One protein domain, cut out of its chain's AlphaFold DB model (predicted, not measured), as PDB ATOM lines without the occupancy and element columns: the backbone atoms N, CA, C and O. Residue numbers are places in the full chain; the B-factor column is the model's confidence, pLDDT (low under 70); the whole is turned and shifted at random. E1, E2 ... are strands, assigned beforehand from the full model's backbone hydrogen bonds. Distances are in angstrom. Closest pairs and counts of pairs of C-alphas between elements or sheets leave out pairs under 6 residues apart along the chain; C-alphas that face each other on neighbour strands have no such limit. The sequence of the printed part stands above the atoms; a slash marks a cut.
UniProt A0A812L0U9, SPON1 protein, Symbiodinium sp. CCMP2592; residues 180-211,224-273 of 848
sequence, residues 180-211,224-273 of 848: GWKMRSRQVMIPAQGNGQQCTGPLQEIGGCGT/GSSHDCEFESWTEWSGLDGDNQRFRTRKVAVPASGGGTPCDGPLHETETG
ATOM      1  N   GLY A 180     208.783 186.158 284.264       69.31
ATOM      2  CA  GLY A 180     208.756 186.492 282.851       69.31
ATOM      3  C   GLY A 180     209.442 187.828 282.603       69.31
ATOM      4  O   GLY A 180     210.148 188.374 283.454       69.31
ATOM      5  N   TRP A 181     209.214 188.379 281.423       71.69
ATOM      6  CA  TRP A 181     209.760 189.665 281.025       71.69
ATOM      7  C   TRP A 181     208.653 190.577 280.518       71.69
ATOM      8  O   TRP A 181     207.635 190.140 279.981       71.69
ATOM      9  N   LYS A 182     208.848 191.867 280.736       73.06
ATOM     10  CA  LYS A 182     207.979 192.939 280.274       73.06
ATOM     11  C   LYS A 182     208.833 193.883 279.449       73.06
ATOM     12  O   LYS A 182     210.007 194.093 279.737       73.06
ATOM     13  N   MET A 183     208.251 194.441 278.403       78.69
ATOM     14  CA  MET A 183     208.949 195.359 277.512       78.69
ATOM     15  C   MET A 183     208.348 196.744 277.646       78.69
ATOM     16  O   MET A 183     207.142 196.887 277.859       78.69
ATOM     17  N   ARG A 184     209.184 197.766 277.514       73.62
ATOM     18  CA  ARG A 184     208.722 199.129 277.292       73.62
ATOM     19  C   ARG A 184     209.544 199.783 276.200       73.62
ATOM     20  O   ARG A 184     210.700 199.446 275.958       73.62
ATOM     21  N   SER A 185     208.922 200.732 275.530       76.06
ATOM     22  CA  SER A 185     209.523 201.449 274.418       76.06
ATOM     23  C   SER A 185     209.339 202.941 274.609       76.06
ATOM     24  O   SER A 185     208.356 203.394 275.199       76.06
ATOM     25  N   ARG A 186     210.279 203.709 274.084       71.62
ATOM     26  CA  ARG A 186     210.151 205.145 273.891       71.62
ATOM     27  C   ARG A 186     210.524 205.467 272.459       71.62
ATOM     28  O   ARG A 186     211.261 204.728 271.817       71.62
ATOM     29  N   GLN A 187     209.994 206.559 271.954       69.75
ATOM     30  CA  GLN A 187     210.214 206.967 270.576       69.75
ATOM     31  C   GLN A 187     210.881 208.330 270.554       69.75
ATOM     32  O   GLN A 187     210.772 209.099 271.507       69.75
ATOM     33  N   VAL A 188     211.574 208.633 269.466       70.44
ATOM     34  CA  VAL A 188     212.006 209.999 269.187       70.44
ATOM     35  C   VAL A 188     210.742 210.818 268.915       70.44
ATOM     36  O   VAL A 188     210.095 210.628 267.891       70.44
ATOM     37  N   MET A 189     210.336 211.662 269.867       65.94
ATOM     38  CA  MET A 189     209.141 212.512 269.738       65.94
ATOM     39  C   MET A 189     209.396 213.660 268.789       65.94
ATOM     40  O   MET A 189     208.533 214.027 267.998       65.94
ATOM     41  N   ILE A 190     210.577 214.248 268.922       67.62
ATOM     42  CA  ILE A 190     211.023 215.331 268.073       67.62
ATOM     43  C   ILE A 190     212.410 214.931 267.590       67.62
ATOM     44  O   ILE A 190     213.294 214.786 268.431       67.62
ATOM     45  N   PRO A 191     212.598 214.651 266.290       60.28
ATOM     46  CA  PRO A 191     213.923 214.425 265.730       60.28
ATOM     47  C   PRO A 191     214.707 215.739 265.728       60.28
ATOM     48  O   PRO A 191     214.109 216.810 265.617       60.28
ATOM     49  N   ALA A 192     216.034 215.656 265.849       59.06
ATOM     50  CA  ALA A 192     216.875 216.843 265.769       59.06
ATOM     51  C   ALA A 192     216.671 217.541 264.417       59.06
ATOM     52  O   ALA A 192     216.804 216.909 263.370       59.06
ATOM     53  N   GLN A 193     216.352 218.833 264.434       55.19
ATOM     54  CA  GLN A 193     216.221 219.656 263.230       55.19
ATOM     55  C   GLN A 193     217.212 220.817 263.288       55.19
ATOM     56  O   GLN A 193     217.412 221.417 264.344       55.19
ATOM     57  N   GLY A 194     217.844 221.127 262.154       58.69
ATOM     58  CA  GLY A 194     218.867 222.173 262.079       58.69
ATOM     59  C   GLY A 194     220.145 221.795 262.840       58.69
ATOM     60  O   GLY A 194     220.719 220.739 262.575       58.69
ATOM     61  N   ASN A 195     220.600 222.643 263.767       52.44
ATOM     62  CA  ASN A 195     221.748 222.371 264.652       52.44
ATOM     63  C   ASN A 195     221.374 221.669 265.977       52.44
ATOM     64  O   ASN A 195     222.223 221.589 266.865       52.44
ATOM     65  N   GLY A 196     220.134 221.195 266.141       59.53
ATOM     66  CA  GLY A 196     219.683 220.551 267.378       59.53
ATOM     67  C   GLY A 196     220.471 219.282 267.745       59.53
ATOM     68  O   GLY A 196     220.910 218.520 266.879       59.53
ATOM     69  N   GLN A 197     220.652 219.029 269.041       65.19
ATOM     70  CA  GLN A 197     221.394 217.883 269.564       65.19
ATOM     71  C   GLN A 197     220.671 216.566 269.251       65.19
ATOM     72  O   GLN A 197     219.503 216.385 269.581       65.19
ATOM     73  N   GLN A 198     221.365 215.624 268.612       72.06
ATOM     74  CA  GLN A 198     220.784 214.355 268.162       72.06
ATOM     75  C   GLN A 198     220.437 213.409 269.325       72.06
ATOM     76  O   GLN A 198     221.047 213.458 270.396       72.06
ATOM     77  N   CYS A 199     219.457 212.523 269.116       72.44
ATOM     78  CA  CYS A 199     218.998 211.617 270.168       72.44
ATOM     79  C   CYS A 199     220.040 210.540 270.445       72.44
ATOM     80  O   CYS A 199     220.415 209.771 269.560       72.44
ATOM     81  N   THR A 200     220.426 210.424 271.711       72.50
ATOM     82  CA  THR A 200     221.326 209.375 272.191       72.50
ATOM     83  C   THR A 200     220.613 208.502 273.225       72.50
ATOM     84  O   THR A 200     219.908 208.994 274.109       72.50
ATOM     85  N   GLY A 201     220.772 207.180 273.104       73.94
ATOM     86  CA  GLY A 201     220.239 206.195 274.052       73.94
ATOM     87  C   GLY A 201     219.164 205.255 273.482       73.94
ATOM     88  O   GLY A 201     218.717 205.409 272.350       73.94
ATOM     89  N   PRO A 202     218.735 204.244 274.259       74.94
ATOM     90  CA  PRO A 202     217.924 203.152 273.726       74.94
ATOM     91  C   PRO A 202     216.465 203.546 273.493       74.94
ATOM     92  O   PRO A 202     215.890 204.285 274.295       74.94
ATOM     93  N   LEU A 203     215.857 203.016 272.429       80.88
ATOM     94  CA  LEU A 203     214.437 203.223 272.094       80.88
ATOM     95  C   LEU A 203     213.543 202.078 272.591       80.88
ATOM     96  O   LEU A 203     212.337 202.243 272.764       80.88
ATOM     97  N   GLN A 204     214.124 200.916 272.873       80.81
ATOM     98  CA  GLN A 204     213.406 199.771 273.424       80.81
ATOM     99  C   GLN A 204     214.247 199.079 274.483       80.81
ATOM    100  O   GLN A 204     215.439 198.841 274.273       80.81
ATOM    101  N   GLU A 205     213.608 198.727 275.595       84.00
ATOM    102  CA  GLU A 205     214.227 197.947 276.657       84.00
ATOM    103  C   GLU A 205     213.269 196.903 277.230       84.00
ATOM    104  O   GLU A 205     212.042 197.060 277.257       84.00
ATOM    105  N   ILE A 206     213.866 195.805 277.667       79.75
ATOM    106  CA  ILE A 206     213.209 194.686 278.328       79.75
ATOM    107  C   ILE A 206     213.634 194.688 279.792       79.75
ATOM    108  O   ILE A 206     214.781 195.016 280.083       79.75
ATOM    109  N   GLY A 207     212.707 194.352 280.685       79.12
ATOM    110  CA  GLY A 207     212.975 194.210 282.110       79.12
ATOM    111  C   GLY A 207     212.177 193.073 282.735       79.12
ATOM    112  O   GLY A 207     211.161 192.624 282.195       79.12
ATOM    113  N   GLY A 208     212.633 192.586 283.886       74.56
ATOM    114  CA  GLY A 208     212.025 191.435 284.560       74.56
ATOM    115  C   GLY A 208     210.620 191.685 285.132       74.56
ATOM    116  O   GLY A 208     210.263 192.799 285.539       74.56
ATOM    117  N   CYS A 209     209.795 190.636 285.196       69.75
ATOM    118  CA  CYS A 209     208.478 190.649 285.843       69.75
ATOM    119  C   CYS A 209     208.063 189.281 286.401       69.75
ATOM    120  O   CYS A 209     208.661 188.264 286.072       69.75
ATOM    121  N   GLY A 210     207.036 189.257 287.254       65.38
ATOM    122  CA  GLY A 210     206.546 188.048 287.928       65.38
ATOM    123  C   GLY A 210     206.548 188.197 289.451       65.38
ATOM    124  O   GLY A 210     207.127 189.142 289.986       65.38
ATOM    125  N   THR A 211     205.846 187.303 290.147       58.59
ATOM    126  CA  THR A 211     205.698 187.333 291.609       58.59
ATOM    127  C   THR A 211     206.870 186.656 292.312       58.59
ATOM    128  O   THR A 211     207.253 185.539 291.965       58.59
ATOM    129  N   GLY A 224     207.473 174.631 283.463       61.12
ATOM    130  CA  GLY A 224     208.492 173.563 283.274       61.12
ATOM    131  C   GLY A 224     209.928 173.849 283.771       61.12
ATOM    132  O   GLY A 224     210.113 174.525 284.774       61.12
ATOM    133  N   SER A 225     210.964 173.313 283.101       64.38
ATOM    134  CA  SER A 225     212.378 173.476 283.505       64.38
ATOM    135  C   SER A 225     212.855 174.939 283.483       64.38
ATOM    136  O   SER A 225     212.508 175.709 282.581       64.38
ATOM    137  N   SER A 226     213.650 175.310 284.496       68.44
ATOM    138  CA  SER A 226     214.189 176.664 284.678       68.44
ATOM    139  C   SER A 226     215.307 176.958 283.679       68.44
ATOM    140  O   SER A 226     216.337 176.284 283.705       68.44
ATOM    141  N   HIS A 227     215.124 177.973 282.836       75.06
ATOM    142  CA  HIS A 227     216.121 178.465 281.885       75.06
ATOM    143  C   HIS A 227     216.246 179.981 282.003       75.06
ATOM    144  O   HIS A 227     215.230 180.675 282.058       75.06
ATOM    145  N   ASP A 228     217.482 180.470 282.047       81.38
ATOM    146  CA  ASP A 228     217.799 181.896 282.089       81.38
ATOM    147  C   ASP A 228     217.742 182.504 280.686       81.38
ATOM    148  O   ASP A 228     217.860 181.812 279.675       81.38
ATOM    149  N   CYS A 229     217.507 183.809 280.632       80.44
ATOM    150  CA  CYS A 229     217.341 184.522 279.379       80.44
ATOM    151  C   CYS A 229     218.689 184.871 278.727       80.44
ATOM    152  O   CYS A 229     219.588 185.380 279.395       80.44
ATOM    153  N   GLU A 230     218.802 184.686 277.407       84.75
ATOM    154  CA  GLU A 230     220.004 185.008 276.625       84.75
ATOM    155  C   GLU A 230     219.683 185.941 275.444       84.75
ATOM    156  O   GLU A 230     218.696 185.750 274.728       84.75
ATOM    157  N   PHE A 231     220.530 186.953 275.214       85.81
ATOM    158  CA  PHE A 231     220.431 187.854 274.059       85.81
ATOM    159  C   PHE A 231     221.180 187.306 272.837       85.81
ATOM    160  O   PHE A 231     222.251 186.718 272.958       85.81
ATOM    161  N   GLU A 232     220.661 187.591 271.644       85.56
ATOM    162  CA  GLU A 232     221.416 187.486 270.396       85.56
ATOM    163  C   GLU A 232     222.518 188.558 270.330       85.56
ATOM    164  O   GLU A 232     222.490 189.576 271.033       85.56
ATOM    165  N   SER A 233     223.488 188.345 269.436       88.56
ATOM    166  CA  SER A 233     224.465 189.381 269.091       88.56
ATOM    167  C   SER A 233     223.769 190.582 268.445       88.56
ATOM    168  O   SER A 233     222.744 190.440 267.778       88.56
ATOM    169  N   TRP A 234     224.332 191.775 268.637       86.88
ATOM    170  CA  TRP A 234     223.853 192.970 267.949       86.88
ATOM    171  C   TRP A 234     224.008 192.830 266.436       86.88
ATOM    172  O   TRP A 234     225.002 192.287 265.954       86.88
ATOM    173  N   THR A 235     223.043 193.360 265.690       84.31
ATOM    174  CA  THR A 235     223.204 193.580 264.256       84.31
ATOM    175  C   THR A 235     224.331 194.581 264.005       84.31
ATOM    176  O   THR A 235     224.620 195.431 264.853       84.31
ATOM    177  N   GLU A 236     224.918 194.527 262.811       84.00
ATOM    178  CA  GLU A 236     225.769 195.616 262.331       84.00
ATOM    179  C   GLU A 236     225.009 196.946 262.379       84.00
ATOM    180  O   GLU A 236     223.774 196.986 262.275       84.00
ATOM    181  N   TRP A 237     225.751 198.036 262.565       79.62
ATOM    182  CA  TRP A 237     225.170 199.370 262.504       79.62
ATOM    183  C   TRP A 237     224.579 199.618 261.119       79.62
ATOM    184  O   TRP A 237     225.199 199.313 260.099       79.62
ATOM    185  N   SER A 238     223.383 200.200 261.087       72.50
ATOM    186  CA  SER A 238     222.793 200.678 259.844       72.50
ATOM    187  C   SER A 238     223.696 201.723 259.175       72.50
ATOM    188  O   SER A 238     224.532 202.363 259.820       72.50
ATOM    189  N   GLY A 239     223.489 201.942 257.874       63.03
ATOM    190  CA  GLY A 239     223.987 203.155 257.225       63.03
ATOM    191  C   GLY A 239     223.429 204.408 257.908       63.03
ATOM    192  O   GLY A 239     222.417 204.329 258.615       63.03
ATOM    193  N   LEU A 240     224.100 205.540 257.702       61.34
ATOM    194  CA  LEU A 240     223.635 206.823 258.218       61.34
ATOM    195  C   LEU A 240     222.338 207.219 257.518       61.34
ATOM    196  O   LEU A 240     222.241 207.169 256.289       61.34
ATOM    197  N   ASP A 241     221.330 207.554 258.311       58.81
ATOM    198  CA  ASP A 241     220.078 208.109 257.824       58.81
ATOM    199  C   ASP A 241     220.237 209.600 257.477       58.81
ATOM    200  O   ASP A 241     221.286 210.213 257.689       58.81
ATOM    201  N   GLY A 242     219.197 210.195 256.883       55.22
ATOM    202  CA  GLY A 242     219.220 211.593 256.434       55.22
ATOM    203  C   GLY A 242     219.476 212.622 257.543       55.22
ATOM    204  O   GLY A 242     219.758 213.776 257.223       55.22
ATOM    205  N   ASP A 243     219.430 212.195 258.808       57.66
ATOM    206  CA  ASP A 243     219.663 213.001 260.004       57.66
ATOM    207  C   ASP A 243     221.011 212.661 260.680       57.66
ATOM    208  O   ASP A 243     221.272 213.081 261.807       57.66
ATOM    209  N   ASN A 244     221.904 211.946 259.983       61.81
ATOM    210  CA  ASN A 244     223.245 211.557 260.433       61.81
ATOM    211  C   ASN A 244     223.259 210.620 261.663       61.81
ATOM    212  O   ASN A 244     224.244 210.581 262.406       61.81
ATOM    213  N   GLN A 245     222.190 209.851 261.882       67.75
ATOM    214  CA  GLN A 245     222.096 208.808 262.904       67.75
ATOM    215  C   GLN A 245     222.204 207.418 262.277       67.75
ATOM    216  O   GLN A 245     221.898 207.179 261.110       67.75
ATOM    217  N   ARG A 246     222.662 206.461 263.075       72.25
ATOM    218  CA  ARG A 246     222.623 205.035 262.747       72.25
ATOM    219  C   ARG A 246     222.114 204.252 263.941       72.25
ATOM    220  O   ARG A 246     222.274 204.667 265.089       72.25
ATOM    221  N   PHE A 247     221.512 203.104 263.680       76.56
ATOM    222  CA  PHE A 247     220.946 202.254 264.715       76.56
ATOM    223  C   PHE A 247     221.382 200.806 264.551       76.56
ATOM    224  O   PHE A 247     221.762 200.359 263.467       76.56
ATOM    225  N   ARG A 248     221.311 200.059 265.649       75.69
ATOM    226  CA  ARG A 248     221.436 198.604 265.638       75.69
ATOM    227  C   ARG A 248     220.474 197.977 266.630       75.69
ATOM    228  O   ARG A 248     220.032 198.607 267.593       75.69
ATOM    229  N   THR A 249     220.134 196.722 266.373       80.00
ATOM    230  CA  THR A 249     219.149 195.972 267.157       80.00
ATOM    231  C   THR A 249     219.699 194.619 267.565       80.00
ATOM    232  O   THR A 249     220.595 194.085 266.921       80.00
ATOM    233  N   ARG A 250     219.172 194.058 268.646       81.31
ATOM    234  CA  ARG A 250     219.386 192.660 269.032       81.31
ATOM    235  C   ARG A 250     218.071 192.085 269.529       81.31
ATOM    236  O   ARG A 250     217.187 192.838 269.936       81.31
ATOM    237  N   LYS A 251     217.930 190.764 269.513       79.44
ATOM    238  CA  LYS A 251     216.735 190.072 270.016       79.44
ATOM    239  C   LYS A 251     217.082 189.191 271.205       79.44
ATOM    240  O   LYS A 251     218.248 188.980 271.518       79.44
ATOM    241  N   VAL A 252     216.058 188.700 271.890       80.19
ATOM    242  CA  VAL A 252     216.212 187.659 272.909       80.19
ATOM    243  C   VAL A 252     216.256 186.316 272.184       80.19
ATOM    244  O   VAL A 252     215.267 185.941 271.555       80.19
ATOM    245  N   ALA A 253     217.399 185.636 272.250       81.12
ATOM    246  CA  ALA A 253     217.619 184.333 271.625       81.12
ATOM    247  C   ALA A 253     216.848 183.239 272.371       81.12
ATOM    248  O   ALA A 253     216.156 182.422 271.765       81.12
ATOM    249  N   VAL A 254     216.944 183.258 273.704       79.94
ATOM    250  CA  VAL A 254     216.290 182.297 274.594       79.94
ATOM    251  C   VAL A 254     215.525 183.074 275.665       79.94
ATOM    252  O   VAL A 254     216.144 183.808 276.434       79.94
ATOM    253  N   PRO A 255     214.185 182.976 275.723       70.44
ATOM    254  CA  PRO A 255     213.402 183.615 276.773       70.44
ATOM    255  C   PRO A 255     213.512 182.834 278.089       70.44
ATOM    256  O   PRO A 255     213.517 181.604 278.081       70.44
ATOM    257  N   ALA A 256     213.530 183.541 279.225       71.06
ATOM    258  CA  ALA A 256     213.519 182.883 280.532       71.06
ATOM    259  C   ALA A 256     212.231 182.068 280.748       71.06
ATOM    260  O   ALA A 256     211.129 182.565 280.500       71.06
ATOM    261  N   SER A 257     212.365 180.842 281.255       68.69
ATOM    262  CA  SER A 257     211.251 179.942 281.583       68.69
ATOM    263  C   SER A 257     211.473 179.250 282.926       68.69
ATOM    264  O   SER A 257     212.592 179.212 283.425       68.69
ATOM    265  N   GLY A 258     210.412 178.704 283.532       64.88
ATOM    266  CA  GLY A 258     210.522 177.799 284.690       64.88
ATOM    267  C   GLY A 258     211.184 178.373 285.954       64.88
ATOM    268  O   GLY A 258     211.625 177.600 286.795       64.88
ATOM    269  N   GLY A 259     211.267 179.703 286.095       66.88
ATOM    270  CA  GLY A 259     211.895 180.378 287.244       66.88
ATOM    271  C   GLY A 259     213.255 181.033 286.969       66.88
ATOM    272  O   GLY A 259     213.795 181.668 287.878       66.88
ATOM    273  N   GLY A 260     213.781 180.932 285.743       70.31
ATOM    274  CA  GLY A 260     215.072 181.510 285.366       70.31
ATOM    275  C   GLY A 260     215.111 183.042 285.353       70.31
ATOM    276  O   GLY A 260     214.080 183.722 285.427       70.31
ATOM    277  N   THR A 261     216.322 183.600 285.304       77.81
ATOM    278  CA  THR A 261     216.554 185.049 285.349       77.81
ATOM    279  C   THR A 261     216.131 185.726 284.036       77.81
ATOM    280  O   THR A 261     216.580 185.333 282.957       77.81
ATOM    281  N   PRO A 262     215.233 186.728 284.079       75.81
ATOM    282  CA  PRO A 262     214.797 187.427 282.876       75.81
ATOM    283  C   PRO A 262     215.870 188.401 282.378       75.81
ATOM    284  O   PRO A 262     216.597 188.995 283.172       75.81
ATOM    285  N   CYS A 263     215.930 188.605 281.060       77.62
ATOM    286  CA  CYS A 263     216.828 189.586 280.460       77.62
ATOM    287  C   CYS A 263     216.429 191.007 280.876       77.62
ATOM    288  O   CYS A 263     215.255 191.370 280.773       77.62
ATOM    289  N   ASP A 264     217.416 191.823 281.252       79.50
ATOM    290  CA  ASP A 264     217.243 193.248 281.538       79.50
ATOM    291  C   ASP A 264     218.250 194.061 280.707       79.50
ATOM    292  O   ASP A 264     219.456 193.797 280.744       79.50
ATOM    293  N   GLY A 265     217.768 195.003 279.892       81.38
ATOM    294  CA  GLY A 265     218.626 195.843 279.048       81.38
ATOM    295  C   GLY A 265     218.034 196.252 277.691       81.38
ATOM    296  O   GLY A 265     216.897 195.909 277.359       81.38
ATOM    297  N   PRO A 266     218.794 197.009 276.875       80.31
ATOM    298  CA  PRO A 266     218.293 197.575 275.627       80.31
ATOM    299  C   PRO A 266     218.263 196.553 274.485       80.31
ATOM    300  O   PRO A 266     219.162 195.716 274.362       80.31
ATOM    301  N   LEU A 267     217.249 196.666 273.629       81.56
ATOM    302  CA  LEU A 267     217.075 195.865 272.405       81.56
ATOM    303  C   LEU A 267     217.279 196.685 271.123       81.56
ATOM    304  O   LEU A 267     217.500 196.120 270.053       81.56
ATOM    305  N   HIS A 268     217.234 198.013 271.234       82.44
ATOM    306  CA  HIS A 268     217.441 198.945 270.131       82.44
ATOM    307  C   HIS A 268     218.217 200.161 270.630       82.44
ATOM    308  O   HIS A 268     217.742 200.851 271.538       82.44
ATOM    309  N   GLU A 269     219.355 200.461 270.008       79.50
ATOM    310  CA  GLU A 269     220.181 201.626 270.337       79.50
ATOM    311  C   GLU A 269     220.561 202.446 269.101       79.50
ATOM    312  O   GLU A 269     220.638 201.922 267.988       79.50
ATOM    313  N   THR A 270     220.744 203.748 269.319       72.00
ATOM    314  CA  THR A 270     221.054 204.755 268.297       72.00
ATOM    315  C   THR A 270     222.353 205.486 268.642       72.00
ATOM    316  O   THR A 270     222.628 205.752 269.815       72.00
ATOM    317  N   GLU A 271     223.147 205.812 267.620       68.38
ATOM    318  CA  GLU A 271     224.419 206.540 267.714       68.38
ATOM    319  C   GLU A 271     224.541 207.557 266.563       68.38
ATOM    320  O   GLU A 271     224.023 207.335 265.467       68.38
ATOM    321  N   THR A 272     225.233 208.674 266.797       66.62
ATOM    322  CA  THR A 272     225.485 209.721 265.793       66.62
ATOM    323  C   THR A 272     226.702 209.405 264.922       66.62
ATOM    324  O   THR A 272     227.780 209.112 265.444       66.62
ATOM    325  N   GLY A 273     226.561 209.512 263.601       58.00
ATOM    326  CA  GLY A 273     227.657 209.374 262.646       58.00
ATOM    327  C   GLY A 273     228.492 210.635 262.507       58.00
ATOM    328  O   GLY A 273     227.968 211.725 262.297       58.00
TER     329      GLY A 273
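Overview. This is residues 180 to 211 and 224 to 273 of the 848 residues of the protein "SPON1 protein" of Symbiodinium sp. CCMP2592 (UniProt A0A812L0U9). With little regular structure, the printed part is a thin rod: a curled sheet of four strands, E1, E3, E6, E4 in order and antiparallel, drawn out lengthwise by long loops. It has 82 residues with six named strands, E1 to E6, holding 31 of them, and no named helix: all strand. It is loose, with a radius of gyration of the C-alphas of 15.8 A, and spans 53 by 25 by 11 A.

Arrangement. E1, residues 180 to 185, is antiparallel to E3, residues 204 to 209, at 151 degrees, with N 182 and O 207 2.8 A apart. E3 is antiparallel to E6, residues 265 to 272, at 163 degrees, with N 267 and O 204 2.9 A apart. E6 bends by 66 degrees at residue 268. Beyond it E6 is antiparallel to E4, residues 245 to 249, at 159 degrees, with N 246 and O 271 2.9 A apart. E2, residues 188 to 190, and E5, residues 252 to 254, pair with no named strand.

Along the chain. E1 begins at C-alpha 180, (208.756, 186.492, 282.851), and is 17.2 A long; E3 is 16.2 A and E4 13.8 A. E6, 20.4 A, ends at C-alpha 272, (225.485, 209.721, 265.793).

Size, cuts and confidence. Residues 212 to 223 are not printed, a 16.3 A gap between C-alphas 211 and 224. The link E2 to E3 is long. Mean pLDDT of the printed part is 72.5, with 30 residues under 70, among them 189 to 197.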